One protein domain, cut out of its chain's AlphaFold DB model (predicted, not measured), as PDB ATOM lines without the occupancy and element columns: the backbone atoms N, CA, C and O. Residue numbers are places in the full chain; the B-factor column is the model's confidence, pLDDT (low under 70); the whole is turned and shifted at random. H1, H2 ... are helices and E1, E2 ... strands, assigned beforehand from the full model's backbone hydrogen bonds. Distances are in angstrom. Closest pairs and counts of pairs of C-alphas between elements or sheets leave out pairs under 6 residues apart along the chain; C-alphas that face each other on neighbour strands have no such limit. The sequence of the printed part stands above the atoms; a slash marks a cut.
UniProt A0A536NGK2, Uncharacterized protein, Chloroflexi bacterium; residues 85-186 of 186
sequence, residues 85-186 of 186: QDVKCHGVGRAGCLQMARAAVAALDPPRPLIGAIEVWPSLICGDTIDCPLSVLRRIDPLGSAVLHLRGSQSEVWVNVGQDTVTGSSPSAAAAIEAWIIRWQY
ATOM      1  N   GLN A  85     129.057 132.999 168.245       95.38
ATOM      2  CA  GLN A  85     127.691 133.380 167.896       95.38
ATOM      3  C   GLN A  85     126.908 132.249 167.217       95.38
ATOM      4  O   GLN A  85     125.683 132.271 167.249       95.38
ATOM      5  N   ASP A  86     127.600 131.240 166.683       96.81
ATOM      6  CA  ASP A  86     126.983 130.080 166.035       96.81
ATOM      7  C   ASP A  86     126.515 129.030 167.067       96.81
ATOM      8  O   ASP A  86     125.990 127.985 166.691       96.81
ATOM      9  N   VAL A  87     126.708 129.290 168.373       98.19
ATOM     10  CA  VAL A  87     126.368 128.373 169.475       98.19
ATOM     11  C   VAL A  87     125.130 128.842 170.242       98.19
ATOM     12  O   VAL A  87     125.166 129.880 170.918       98.19
ATOM     13  N   LYS A  88     124.072 128.023 170.222       98.56
ATOM     14  CA  LYS A  88     122.856 128.179 171.036       98.56
ATOM     15  C   LYS A  88     122.931 127.325 172.305       98.56
ATOM     16  O   LYS A  88     123.168 126.124 172.241       98.56
ATOM     17  N   CYS A  89     122.694 127.953 173.455       98.25
ATOM     18  CA  CYS A  89     122.810 127.336 174.778       98.25
ATOM     19  C   CYS A  89     121.420 127.159 175.397       98.25
ATOM     20  O   CYS A  89     120.918 128.069 176.058       98.25
ATOM     21  N   HIS A  90     120.769 126.022 175.172       98.00
ATOM     22  CA  HIS A  90     119.397 125.748 175.609       98.00
ATOM     23  C   HIS A  90     119.313 125.501 177.124       98.00
ATOM     24  O   HIS A  90     119.130 124.378 177.575       98.00
ATOM     25  N   GLY A  91     119.479 126.550 177.934       95.88
ATOM     26  CA  GLY A  91     119.442 126.469 179.403       95.88
ATOM     27  C   GLY A  91     120.785 126.139 180.068       95.88
ATOM     28  O   GLY A  91     120.866 126.094 181.292       95.88
ATOM     29  N   VAL A  92     121.854 125.963 179.287       97.81
ATOM     30  CA  VAL A  92     123.226 125.793 179.791       97.81
ATOM     31  C   VAL A  92     123.894 127.162 179.951       97.81
ATOM     32  O   VAL A  92     123.817 128.009 179.059       97.81
ATOM     33  N   GLY A  93     124.602 127.386 181.061       97.75
ATOM     34  CA  GLY A  93     125.386 128.609 181.264       97.75
ATOM     35  C   GLY A  93     126.425 128.824 180.155       97.75
ATOM     36  O   GLY A  93     127.016 127.872 179.649       97.75
ATOM     37  N   ARG A  94     126.683 130.083 179.771       97.19
ATOM     38  CA  ARG A  94     127.468 130.418 178.564       97.19
ATOM     39  C   ARG A  94     128.854 129.764 178.517       97.19
ATOM     40  O   ARG A  94     129.239 129.252 177.470       97.19
ATOM     41  N   ALA A  95     129.593 129.775 179.627       95.69
ATOM     42  CA  ALA A  95     130.932 129.190 179.691       95.69
ATOM     43  C   ALA A  95     130.903 127.664 179.487       95.69
ATOM     44  O   ALA A  95     131.594 127.161 178.602       95.69
ATOM     45  N   GLY A  96     130.049 126.955 180.235       95.88
ATOM     46  CA  GLY A  96     129.868 125.506 180.097       95.88
ATOM     47  C   GLY A  96     129.359 125.120 178.709       95.88
ATOM     48  O   GLY A  96     129.900 124.224 178.077       95.88
ATOM     49  N   CYS A  97     128.410 125.876 178.161       97.81
ATOM     50  CA  CYS A  97     127.894 125.678 176.808       97.81
ATOM     51  C   CYS A  97     128.999 125.732 175.739       97.81
ATOM     52  O   CYS A  97     129.110 124.832 174.910       97.81
ATOM     53  N   LEU A  98     129.858 126.759 175.776       97.06
ATOM     54  CA  LEU A  98     130.979 126.872 174.838       97.06
ATOM     55  C   LEU A  98     132.026 125.774 175.054       97.06
ATOM     56  O   LEU A  98     132.652 125.329 174.093       97.06
ATOM     57  N   GLN A  99     132.222 125.335 176.296       95.94
ATOM     58  CA  GLN A  99     133.122 124.235 176.616       95.94
ATOM     59  C   GLN A  99     132.610 122.906 176.040       95.94
ATOM     60  O   GLN A  99     133.367 122.215 175.358       95.94
ATOM     61  N   MET A 100     131.321 122.600 176.214       97.00
ATOM     62  CA  MET A 100     130.685 121.415 175.630       97.00
ATOM     63  C   MET A 100     130.677 121.470 174.101       97.00
ATOM     64  O   MET A 100     131.009 120.479 173.461       97.00
ATOM     65  N   ALA A 101     130.414 122.636 173.499       97.25
ATOM     66  CA  ALA A 101     130.497 122.814 172.048       97.25
ATOM     67  C   ALA A 101     131.903 122.499 171.500       97.25
ATOM     68  O   ALA A 101     132.044 121.823 170.482       97.25
ATOM     69  N   ARG A 102     132.967 122.937 172.190       95.31
ATOM     70  CA  ARG A 102     134.351 122.603 171.803       95.31
ATOM     71  C   ARG A 102     134.635 121.111 171.925       95.31
ATOM     72  O   ARG A 102     135.259 120.563 171.020       95.31
ATOM     73  N   ALA A 103     134.193 120.481 173.011       95.06
ATOM     74  CA  ALA A 103     134.352 119.044 173.213       95.06
ATOM     75  C   ALA A 103     133.619 118.246 172.126       95.06
ATOM     76  O   ALA A 103     134.206 117.352 171.520       95.06
ATOM     77  N   ALA A 104     132.392 118.643 171.786       96.31
ATOM     78  CA  ALA A 104     131.609 117.987 170.749       96.31
ATOM     79  C   ALA A 104     132.278 118.062 169.368       96.31
ATOM     80  O   ALA A 104     132.403 117.052 168.683       96.31
ATOM     81  N   VAL A 105     132.798 119.230 168.974       95.38
ATOM     82  CA  VAL A 105     133.549 119.357 167.711       95.38
ATOM     83  C   VAL A 105     134.896 118.627 167.770       95.38
ATOM     84  O   VAL A 105     135.417 118.194 166.741       95.38
ATOM     85  N   ALA A 106     135.485 118.479 168.959       92.81
ATOM     86  CA  ALA A 106     136.702 117.698 169.141       92.81
ATOM     87  C   ALA A 106     136.499 116.194 168.924       92.81
ATOM     88  O   ALA A 106     137.457 115.550 168.502       92.81
ATOM     89  N   ALA A 107     135.281 115.685 169.137       93.75
ATOM     90  CA  ALA A 107     134.911 114.292 168.891       93.75
ATOM     91  C   ALA A 107     134.796 113.932 167.398       93.75
ATOM     92  O   ALA A 107     134.701 112.757 167.065       93.75
ATOM     93  N   LEU A 108     134.805 114.917 166.490       92.44
ATOM     94  CA  LEU A 108     134.836 114.656 165.051       92.44
ATOM     95  C   LEU A 108     136.255 114.271 164.603       92.44
ATOM     96  O   LEU A 108     137.214 115.036 164.808       92.44
ATOM     97  N   ASP A 109     136.368 113.121 163.937       85.31
ATOM     98  CA  ASP A 109     137.619 112.654 163.342       85.31
ATOM     99  C   ASP A 109     138.116 113.616 162.243       85.31
ATOM    100  O   ASP A 109     137.319 114.211 161.511       85.31
ATOM    101  N   PRO A 110     139.438 113.816 162.099       83.69
ATOM    102  CA  PRO A 110     139.995 114.544 160.966       83.69
ATOM    103  C   PRO A 110     139.810 113.781 159.633       83.69
ATOM    104  O   PRO A 110     140.045 112.575 159.600       83.69
ATOM    105  N   PRO A 111     139.507 114.468 158.511       83.44
ATOM    106  CA  PRO A 111     139.270 115.907 158.397       83.44
ATOM    107  C   PRO A 111     137.884 116.301 158.922       83.44
ATOM    108  O   PRO A 111     136.865 115.745 158.521       83.44
ATOM    109  N   ARG A 112     137.846 117.317 159.792       83.31
ATOM    110  CA  ARG A 112     136.588 117.766 160.396       83.31
ATOM    111  C   ARG A 112     135.751 118.538 159.376       83.31
ATOM    112  O   ARG A 112     136.293 119.450 158.743       83.31
ATOM    113  N   PRO A 113     134.449 118.237 159.245       87.56
ATOM    114  CA  PRO A 113     133.553 119.043 158.432       87.56
ATOM    115  C   PRO A 113     133.443 120.463 158.999       87.56
ATOM    116  O   PRO A 113     133.619 120.699 160.198       87.56
ATOM    117  N   LEU A 114     133.139 121.425 158.127       90.81
ATOM    118  CA  LEU A 114     132.869 122.795 158.552       90.81
ATOM    119  C   LEU A 114     131.548 122.843 159.319       90.81
ATOM    120  O   LEU A 114     130.527 122.366 158.832       90.81
ATOM    121  N   ILE A 115     131.557 123.463 160.495       94.88
ATOM    122  CA  ILE A 115     130.365 123.588 161.335       94.88
ATOM    123  C   ILE A 115     129.649 124.906 161.020       94.88
ATOM    124  O   ILE A 115     130.257 125.978 160.965       94.88
ATOM    125  N   GLY A 116     128.349 124.817 160.741       94.69
ATOM    126  CA  GLY A 116     127.472 125.951 160.461       94.69
ATOM    127  C   GLY A 116     126.802 126.503 161.715       94.69
ATOM    128  O   GLY A 116     126.761 127.715 161.886       94.69
ATOM    129  N   ALA A 117     126.314 125.619 162.583       97.50
ATOM    130  CA  ALA A 117     125.687 125.968 163.853       97.50
ATOM    131  C   ALA A 117     125.875 124.842 164.875       97.50
ATOM    132  O   ALA A 117     126.085 123.684 164.510       97.50
ATOM    133  N   ILE A 118     125.798 125.188 166.158       98.38
ATOM    134  CA  ILE A 118     125.863 124.243 167.270       98.38
ATOM    135  C   ILE A 118     124.720 124.546 168.231       98.38
ATOM    136  O   ILE A 118     124.542 125.685 168.665       98.38
ATOM    137  N   GLU A 119     123.975 123.519 168.606       98.56
ATOM    138  CA  GLU A 119     122.936 123.608 169.627       98.56
ATOM    139  C   GLU A 119     123.301 122.716 170.804       98.56
ATOM    140  O   GLU A 119     123.770 121.603 170.599       98.56
ATOM    141  N   VAL A 120     123.148 123.223 172.027       98.56
ATOM    142  CA  VAL A 120     123.654 122.578 173.242       98.56
ATOM    143  C   VAL A 120     122.558 122.490 174.298       98.56
ATOM    144  O   VAL A 120     121.969 123.519 174.637       98.56
ATOM    145  N   TRP A 121     122.332 121.302 174.866       98.44
ATOM    146  CA  TRP A 121     121.311 121.025 175.888       98.44
ATOM    147  C   TRP A 121     121.923 120.443 177.175       98.44
ATOM    148  O   TRP A 121     122.943 119.760 177.102       98.44
ATOM    149  N   PRO A 122     121.296 120.652 178.352       97.69
ATOM    150  CA  PRO A 122     121.777 120.168 179.654       97.69
ATOM    151  C   PRO A 122     121.443 118.690 179.924       97.69
ATOM    152  O   PRO A 122     121.447 118.252 181.071       97.69
ATOM    153  N   SER A 123     121.075 117.923 178.898       95.62
ATOM    154  CA  SER A 123     120.662 116.525 179.025       95.62
ATOM    155  C   SER A 123     121.397 115.658 178.020       95.62
ATOM    156  O   SER A 123     121.608 116.082 176.881       95.62
ATOM    157  N   LEU A 124     121.745 114.435 178.421       93.69
ATOM    158  CA  LEU A 124     122.202 113.423 177.475       93.69
ATOM    159  C   LEU A 124     121.050 112.989 176.569       93.69
ATOM    160  O   LEU A 124     119.886 112.979 176.973       93.69
ATOM    161  N   ILE A 125     121.397 112.587 175.355       90.81
ATOM    162  CA  ILE A 125     120.481 111.957 174.415       90.81
ATOM    163  C   ILE A 125     120.805 110.468 174.449       90.81
ATOM    164  O   ILE A 125     121.851 110.042 173.969       90.81
ATOM    165  N   CYS A 126     119.927 109.693 175.078       88.25
ATOM    166  CA  CYS A 126     120.045 108.244 175.181       88.25
ATOM    167  C   CYS A 126     118.741 107.631 174.666       88.25
ATOM    168  O   CYS A 126     117.722 107.709 175.353       88.25
ATOM    169  N   GLY A 127     118.737 107.083 173.450       75.19
ATOM    170  CA  GLY A 127     117.611 106.313 172.921       75.19
ATOM    171  C   GLY A 127     117.680 104.843 173.333       75.19
ATOM    172  O   GLY A 127     116.664 104.248 173.691       75.19
ATOM    173  N   ASP A 128     118.882 104.273 173.333       75.69
ATOM    174  CA  ASP A 128     119.156 102.887 173.703       75.69
ATOM    175  C   ASP A 128     120.537 102.725 174.377       75.69
ATOM    176  O   ASP A 128     121.170 103.689 174.820       75.69
ATOM    177  N   THR A 129     121.006 101.479 174.498       65.38
ATOM    178  CA  THR A 129     122.320 101.161 175.076       65.38
ATOM    179  C   THR A 129     123.503 101.485 174.159       65.38
ATOM    180  O   THR A 129     124.634 101.479 174.640       65.38
ATOM    181  N   ILE A 130     123.279 101.713 172.862       73.56
ATOM    182  CA  ILE A 130     124.315 102.077 171.885       73.56
ATOM    183  C   ILE A 130     124.628 103.568 172.016       73.56
ATOM    184  O   ILE A 130     125.799 103.943 172.048       73.56
ATOM    185  N   ASP A 131     123.597 104.397 172.189       84.00
ATOM    186  CA  ASP A 131     123.743 105.845 172.384       84.00
ATOM    187  C   ASP A 131     124.473 106.190 173.694       84.00
ATOM    188  O   ASP A 131     125.225 107.170 173.786       84.00
ATOM    189  N   CYS A 132     124.249 105.370 174.724       88.25
ATOM    190  CA  CYS A 132     124.771 105.560 176.072       88.25
ATOM    191  C   CYS A 132     125.249 104.227 176.673       88.25
ATOM    192  O   CYS A 132     124.579 103.650 177.538       88.25
ATOM    193  N   PRO A 133     126.417 103.716 176.240       85.06
ATOM    194  CA  PRO A 133     126.934 102.453 176.742       85.06
ATOM    195  C   PRO A 133     127.216 102.544 178.245       85.06
ATOM    196  O   PRO A 133     127.851 103.483 178.732       85.06
ATOM    197  N   LEU A 134     126.776 101.530 178.998       87.12
ATOM    198  CA  LEU A 134     126.923 101.480 180.460       87.12
ATOM    199  C   LEU A 134     128.381 101.620 180.923       87.12
ATOM    200  O   LEU A 134     128.630 102.139 182.008       87.12
ATOM    201  N   SER A 135     129.339 101.160 180.116       86.25
ATOM    202  CA  SER A 135     130.770 101.318 180.391       86.25
ATOM    203  C   SER A 135     131.202 102.783 180.431       86.25
ATOM    204  O   SER A 135     132.035 103.126 181.261       86.25
ATOM    205  N   VAL A 136     130.621 103.638 179.584       86.69
ATOM    206  CA  VAL A 136     130.871 105.085 179.564       86.69
ATOM    207  C   VAL A 136     130.120 105.758 180.707       86.69
ATOM    208  O   VAL A 136     130.738 106.456 181.502       86.69
ATOM    209  N   LEU A 137     128.824 105.473 180.874       88.50
ATOM    210  CA  LEU A 137     128.005 106.099 181.921       88.50
ATOM    211  C   LEU A 137     128.531 105.868 183.347       88.50
ATOM    212  O   LEU A 137     128.298 106.686 184.227       88.50
ATOM    213  N   ARG A 138     129.244 104.763 183.596       91.12
ATOM    214  CA  ARG A 138     129.833 104.462 184.913       91.12
ATOM    215  C   ARG A 138     131.077 105.284 185.256       91.12
ATOM    216  O   ARG A 138     131.488 105.265 186.412       91.12
ATOM    217  N   ARG A 139     131.701 105.932 184.273       90.25
ATOM    218  CA  ARG A 139     132.971 106.667 184.425       90.25
ATOM    219  C   ARG A 139     132.855 108.158 184.120       90.25
ATOM    220  O   ARG A 139     133.869 108.846 184.150       90.25
ATOM    221  N   ILE A 140     131.654 108.644 183.817       91.44
ATOM    222  CA  ILE A 140     131.416 110.052 183.514       91.44
ATOM    223  C   ILE A 140     130.357 110.651 184.437       91.44
ATOM    224  O   ILE A 140     129.394 109.986 184.815       91.44
ATOM    225  N   ASP A 141     130.505 111.937 184.716       93.56
ATOM    226  CA  ASP A 141     129.442 112.812 185.189       93.56
ATOM    227  C   ASP A 141     128.799 113.485 183.957       93.56
ATOM    228  O   ASP A 141     129.507 114.148 183.185       93.56
ATOM    229  N   PRO A 142     127.504 113.260 183.669       94.06
ATOM    230  CA  PRO A 142     126.869 113.771 182.459       94.06
ATOM    231  C   PRO A 142     126.767 115.299 182.471       94.06
ATOM    232  O   PRO A 142     126.161 115.885 183.364       94.06
ATOM    233  N   LEU A 143     127.292 115.949 181.427       96.62
ATOM    234  CA  LEU A 143     127.210 117.406 181.281       96.62
ATOM    235  C   LEU A 143     126.061 117.831 180.360       96.62
ATOM    236  O   LEU A 143     125.395 118.835 180.616       96.62
ATOM    237  N   GLY A 144     125.825 117.082 179.281       97.25
ATOM    238  CA  GLY A 144     124.770 117.396 178.327       97.25
ATOM    239  C   GLY A 144     125.014 116.820 176.940       97.25
ATOM    240  O   GLY A 144     125.769 115.868 176.759       97.25
ATOM    241  N   SER A 145     124.377 117.416 175.944       98.00
ATOM    242  CA  SER A 145     124.498 117.006 174.546       98.00
ATOM    243  C   SER A 145     124.636 118.210 173.628       98.00
ATOM    244  O   SER A 145     124.307 119.345 173.991       98.00
ATOM    245  N   ALA A 146     125.143 117.955 172.429       98.19
ATOM    246  CA  ALA A 146     125.241 118.924 171.361       98.19
ATOM    247  C   ALA A 146     124.782 118.325 170.027       98.19
ATOM    248  O   ALA A 146     125.040 117.158 169.733       98.19
ATOM    249  N   VAL A 147     124.148 119.155 169.204       98.00
ATOM    250  CA  VAL A 147     123.848 118.867 167.799       98.00
ATOM    251  C   VAL A 147     124.676 119.819 166.948       98.00
ATOM    252  O   VAL A 147     124.596 121.043 167.093       98.00
ATOM    253  N   LEU A 148     125.506 119.240 166.087       97.75
ATOM    254  CA  LEU A 148     126.384 119.949 165.167       97.75
ATOM    255  C   LEU A 148     125.738 119.969 163.783       97.75
ATOM    256  O   LEU A 148     125.561 118.919 163.171       97.75
ATOM    257  N   HIS A 149     125.431 121.161 163.280       97.00
ATOM    258  CA  HIS A 149     124.884 121.368 161.938       97.00
ATOM    259  C   HIS A 149     126.030 121.569 160.953       97.00
ATOM    260  O   HIS A 149     126.803 122.526 161.091       97.00
ATOM    261  N   LEU A 150     126.169 120.686 159.966       94.56
ATOM    262  CA  LEU A 150     127.294 120.728 159.033       94.56
ATOM    263  C   LEU A 150     127.037 121.739 157.909       94.56
ATOM    264  O   LEU A 150     126.039 121.680 157.189       94.56
ATOM    265  N   ARG A 151     127.965 122.683 157.730       94.00
ATOM    266  CA  ARG A 151     127.839 123.765 156.751       94.00
ATOM    267  C   ARG A 151     127.802 123.206 155.329       94.00
ATOM    268  O   ARG A 151     128.698 122.473 154.925       94.00
ATOM    269  N   GLY A 152     126.809 123.635 154.552       93.38
ATOM    270  CA  GLY A 152     126.642 123.211 153.157       93.38
ATOM    271  C   GLY A 152     125.937 121.862 152.990       93.38
ATOM    272  O   GLY A 152     125.878 121.358 151.873       93.38
ATOM    273  N   SER A 153     125.384 121.293 154.065       92.38
ATOM    274  CA  SER A 153     124.565 120.077 154.028       92.38
ATOM    275  C   SER A 153     123.352 120.205 154.954       92.38
ATOM    276  O   SER A 153     123.296 121.126 155.765       92.38
ATOM    277  N   GLN A 154     122.397 119.279 154.838       91.81
ATOM    278  CA  GLN A 154     121.317 119.093 155.821       91.81
ATOM    279  C   GLN A 154     121.708 118.089 156.917       91.81
ATOM    280  O   GLN A 154     120.873 117.700 157.726       91.81
ATOM    281  N   SER A 155     122.969 117.648 156.928       94.56
ATOM    282  CA  SER A 155     123.419 116.612 157.839       94.56
ATOM    283  C   SER A 155     123.732 117.174 159.226       94.56
ATOM    284  O   SER A 155     124.316 118.254 159.376       94.56
ATOM    285  N   GLU A 156     123.387 116.391 160.242       96.19
ATOM    286  CA  GLU A 156     123.557 116.710 161.654       96.19
ATOM    287  C   GLU A 156     124.355 115.612 162.365       96.19
ATOM    288  O   GLU A 156     124.202 114.418 162.087       96.19
ATOM    289  N   VAL A 157     125.179 116.013 163.334       96.62
ATOM    290  CA  VAL A 157     125.900 115.083 164.214       96.62
ATOM    291  C   VAL A 157     125.445 115.286 165.643       96.62
ATOM    292  O   VAL A 157     125.533 116.388 166.181       96.62
ATOM    293  N   TRP A 158     124.980 114.206 166.256       96.69
ATOM    294  CA  TRP A 158     124.468 114.203 167.618       96.69
ATOM    295  C   TRP A 158     125.558 113.674 168.541       96.69
ATOM    296  O   TRP A 158     126.102 112.596 168.300       96.69
ATOM    297  N   VAL A 159     125.907 114.441 169.569       96.94
ATOM    298  CA  VAL A 159     127.070 114.182 170.421       96.94
ATOM    299  C   VAL A 159     126.678 114.327 171.883       96.94
ATOM    300  O   VAL A 159     126.090 115.333 172.272       96.94
ATOM    301  N   ASN A 160     127.030 113.348 172.706       97.44
ATOM    302  CA  ASN A 160     126.921 113.461 174.157       97.44
ATOM    303  C   ASN A 160     128.247 113.955 174.742       97.44
ATOM    304  O   ASN A 160     129.315 113.691 174.188       97.44
ATOM    305  N   VAL A 161     128.172 114.681 175.856       96.81
ATOM    306  CA  VAL A 161     129.320 115.273 176.546       96.81
ATOM    307  C   VAL A 161     129.232 114.970 178.041       96.81
ATOM    308  O   VAL A 161     128.193 115.167 178.676       96.81
ATOM    309  N   GLY A 162     130.340 114.514 178.613       95.38
ATOM    310  CA  GLY A 162     130.476 114.205 180.031       95.38
ATOM    311  C   GLY A 162     131.845 114.603 180.570       95.38
ATOM    312  O   GLY A 162     132.762 114.930 179.820       95.38
ATOM    313  N   GLN A 163     131.979 114.586 181.886       94.25
ATOM    314  CA  GLN A 163     133.232 114.821 182.589       94.25
ATOM    315  C   GLN A 163     133.735 113.492 183.154       94.25
ATOM    316  O   GLN A 163     133.016 112.845 183.905       94.25
ATOM    317  N   ASP A 164     134.950 113.071 182.805       90.19
ATOM    318  CA  ASP A 164     135.539 111.834 183.322       90.19
ATOM    319  C   ASP A 164     135.767 111.955 184.837       90.19
ATOM    320  O   ASP A 164     136.468 112.855 185.316       90.19
ATOM    321  N   THR A 165     135.156 111.049 185.598       84.31
ATOM    322  CA  THR A 165     135.245 111.001 187.061       84.31
ATOM    323  C   THR A 165     136.419 110.158 187.552       84.31
ATOM    324  O   THR A 165     136.794 110.244 188.719       84.31
ATOM    325  N   VAL A 166     137.013 109.327 186.691       75.69
ATOM    326  CA  VAL A 166     138.085 108.382 187.045       75.69
ATOM    327  C   VAL A 166     139.446 109.081 187.071       75.69
ATOM    328  O   VAL A 166     140.295 108.784 187.915       75.69
ATOM    329  N   THR A 167     139.643 110.083 186.215       63.59
ATOM    330  CA  THR A 167     140.899 110.848 186.112       63.59
ATOM    331  C   THR A 167     141.127 111.807 187.294       63.59
ATOM    332  O   THR A 167     142.201 112.393 187.420       63.59
ATOM    333  N   GLY A 168     140.156 111.934 188.207       53.03
ATOM    334  CA  GLY A 168     140.177 112.824 189.377       53.03
ATOM    335  C   GLY A 168     141.049 112.373 190.558       53.03
ATOM    336  O   GLY A 168     140.979 112.972 191.626       53.03
ATOM    337  N   SER A 169     141.883 111.340 190.397       50.34
ATOM    338  CA  SER A 169     142.762 110.855 191.479       50.34
ATOM    339  C   SER A 169     143.961 111.776 191.754       50.34
ATOM    340  O   SER A 169     144.655 111.597 192.752       50.34
ATOM    341  N   SER A 170     144.213 112.768 190.892       54.69
ATOM    342  CA  SER A 170     145.209 113.814 191.136       54.69
ATOM    343  C   SER A 170     144.514 115.164 191.343       54.69
ATOM    344  O   SER A 170     143.848 115.632 190.418       54.69
ATOM    345  N   PRO A 171     144.709 115.851 192.485       57.06
ATOM    346  CA  PRO A 171     144.113 117.167 192.747       57.06
ATOM    347  C   PRO A 171     144.603 118.278 191.794       57.06
ATOM    348  O   PRO A 171     144.094 119.394 191.847       57.06
ATOM    349  N   SER A 172     145.575 117.991 190.919       57.91
ATOM    350  CA  SER A 172     146.072 118.898 189.876       57.91
ATOM    351  C   SER A 172     145.566 118.585 188.462       57.91
ATOM    352  O   SER A 172     145.762 119.398 187.557       57.91
ATOM    353  N   ALA A 173     144.924 117.432 188.241       59.75
ATOM    354  CA  ALA A 173     144.377 117.079 186.939       59.75
ATOM    355  C   ALA A 173     142.973 117.678 186.816       59.75
ATOM    356  O   ALA A 173     142.025 117.201 187.438       59.75
ATOM    357  N   ALA A 174     142.831 118.742 186.022       61.12
ATOM    358  CA  ALA A 174     141.512 119.218 185.621       61.12
ATOM    359  C   ALA A 174     140.733 118.039 185.021       61.12
ATOM    360  O   ALA A 174     141.254 117.337 184.153       61.12
ATOM    361  N   ALA A 175     139.514 117.806 185.508       72.38
ATOM    362  CA  ALA A 175     138.706 116.695 185.039       72.38
ATOM    363  C   ALA A 175     138.541 116.768 183.515       72.38
ATOM    364  O   ALA A 175     138.188 117.813 182.957       72.38
ATOM    365  N   ALA A 176     138.860 115.665 182.841       86.88
ATOM    366  CA  ALA A 176     138.848 115.610 181.392       86.88
ATOM    367  C   ALA A 176     137.400 115.621 180.898       86.88
ATOM    368  O   ALA A 176     136.581 114.831 181.358       86.88
ATOM    369  N   ILE A 177     137.079 116.511 179.960       91.44
ATOM    370  CA  ILE A 177     135.785 116.468 179.277       91.44
ATOM    371  C   ILE A 177     135.896 115.481 178.128       91.44
ATOM    372  O   ILE A 177     136.760 115.618 177.260       91.44
ATOM    373  N   GLU A 178     134.995 114.514 178.130       92.44
ATOM    374  CA  GLU A 178     134.850 113.492 177.109       92.44
ATOM    375  C   GLU A 178     133.584 113.761 176.295       92.44
ATOM    376  O   GLU A 178     132.569 114.226 176.816       92.44
ATOM    377  N   ALA A 179     133.646 113.486 174.997       94.50
ATOM    378  CA  ALA A 179     132.509 113.595 174.101       94.50
ATOM    379  C   ALA A 179     132.508 112.414 173.132       94.50
ATOM    380  O   ALA A 179     133.571 111.994 172.675       94.50
ATOM    381  N   TRP A 180     131.325 111.892 172.814       93.88
ATOM    382  CA  TRP A 180     131.175 110.764 171.898       93.88
ATOM    383  C   TRP A 180     129.995 110.969 170.955       93.88
ATOM    384  O   TRP A 180     128.947 111.501 171.335       93.88
ATOM    385  N   ILE A 181     130.189 110.558 169.703       94.12
ATOM    386  CA  ILE A 181     129.158 110.629 168.672       94.12
ATOM    387  C   ILE A 181     128.113 109.556 168.960       94.12
ATOM    388  O   ILE A 181     128.439 108.385 169.134       94.12
ATOM    389  N   ILE A 182     126.859 109.984 168.981       94.00
ATOM    390  CA  ILE A 182     125.680 109.140 169.157       94.00
ATOM    391  C   ILE A 182     125.256 108.613 167.790       94.00
ATOM    392  O   ILE A 182     125.143 107.414 167.566       94.00
ATOM    393  N   ARG A 183     125.054 109.534 166.840       92.25
ATOM    394  CA  ARG A 183     124.615 109.211 165.483       92.25
ATOM    395  C   ARG A 183     124.879 110.342 164.501       92.25
ATOM    396  O   ARG A 183     124.999 111.511 164.878       92.25
ATOM    397  N   TRP A 184     124.877 109.952 163.235       93.06
ATOM    398  CA  TRP A 184     124.832 110.836 162.081       93.06
ATOM    399  C   TRP A 184     123.425 110.812 161.495       93.06
ATOM    400  O   TRP A 184     122.827 109.744 161.358       93.06
ATOM    401  N   GLN A 185     122.909 111.980 161.142       91.12
ATOM    402  CA  GLN A 185     121.673 112.127 160.388       91.12
ATOM    403  C   GLN A 185     122.027 112.809 159.071       91.12
ATOM    404  O   GLN A 185     122.626 113.881 159.094       91.12
ATOM    405  N   TYR A 186     121.732 112.153 157.948       89.62
ATOM    406  CA  TYR A 186     122.101 112.612 156.607       89.62
ATOM    407  C   TYR A 186     120.927 113.241 155.873       89.62
ATOM    408  O   TYR A 186     119.800 112.714 156.017       89.62
TER     409      TYR A 186
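This is residues 85 to 186 of the 186 residues of an uncharacterized protein of Chloroflexi bacterium (UniProt A0A536NGK2). A strongly twisted sheet of five strands curls round one helix, H1, which packs in its hollow; the other face has no long helix, and short H2 only grazes the sheet. The longest axis runs from the E3 to E4 turn to the loop of residues 165 to 176. The 102 printed residues hold, in order, E1 H1 E2 H2 E3 E4 E5, and the sheet order is E1, E2, E3, E4, E5, mixed. The class is mixed, helices and strands; the whole is compact, radius of gyration of the C-alphas 13.6 A, spanning 43 by 30 by 29 A.

E3, residues 140 to 150, is 27.0 A long and bends by 62 degrees at residue 143. E4 is residues 156 to 164, 25.2 A; E5 is residues 177 to 185, 24.0 A, ending at C-alpha 185 (121.673, 112.127, 160.388). E2 is residues 115 to 121, 17.3 A, and E1 residues 87 to 89, beginning at C-alpha 87 (126.368, 128.373, 169.475). H1 is residues 94 to 106, 18.3 A; H2 is residues 134 to 137.

E3, E4 and E5 form a meander, each strand the antiparallel neighbour of the one before; N 146 and O 159 are 2.8 A apart, N 180 and O 160 3.0 A. E2 is antiparallel to E3, with N 147 and O 119 at 2.8 A. E1 is parallel to E2, with N 88 and O 118 at 2.8 A. E1, H1 and E2 form a strand-helix-strand unit, two parallel neighbour strands with a helix between, its crossover left-handed. H1 is on one face of the sheet, giving two layers; its closest C-alphas to E5 are those of Ala 104 and Ala 179, 5.6 A. H1 and H2 are apart. In H1 every O i to N i+4 pair is within hydrogen-bond range; H2 is too short for one.

The C-alphas farthest apart, of Gly 152 and Pro 171, are 43.7 A apart. The printed part has no cut. The links E2 to H2 and E4 to E5 are long. Mean pLDDT of the printed part is 89.6; residues 129 and 167 to 174 are under 70.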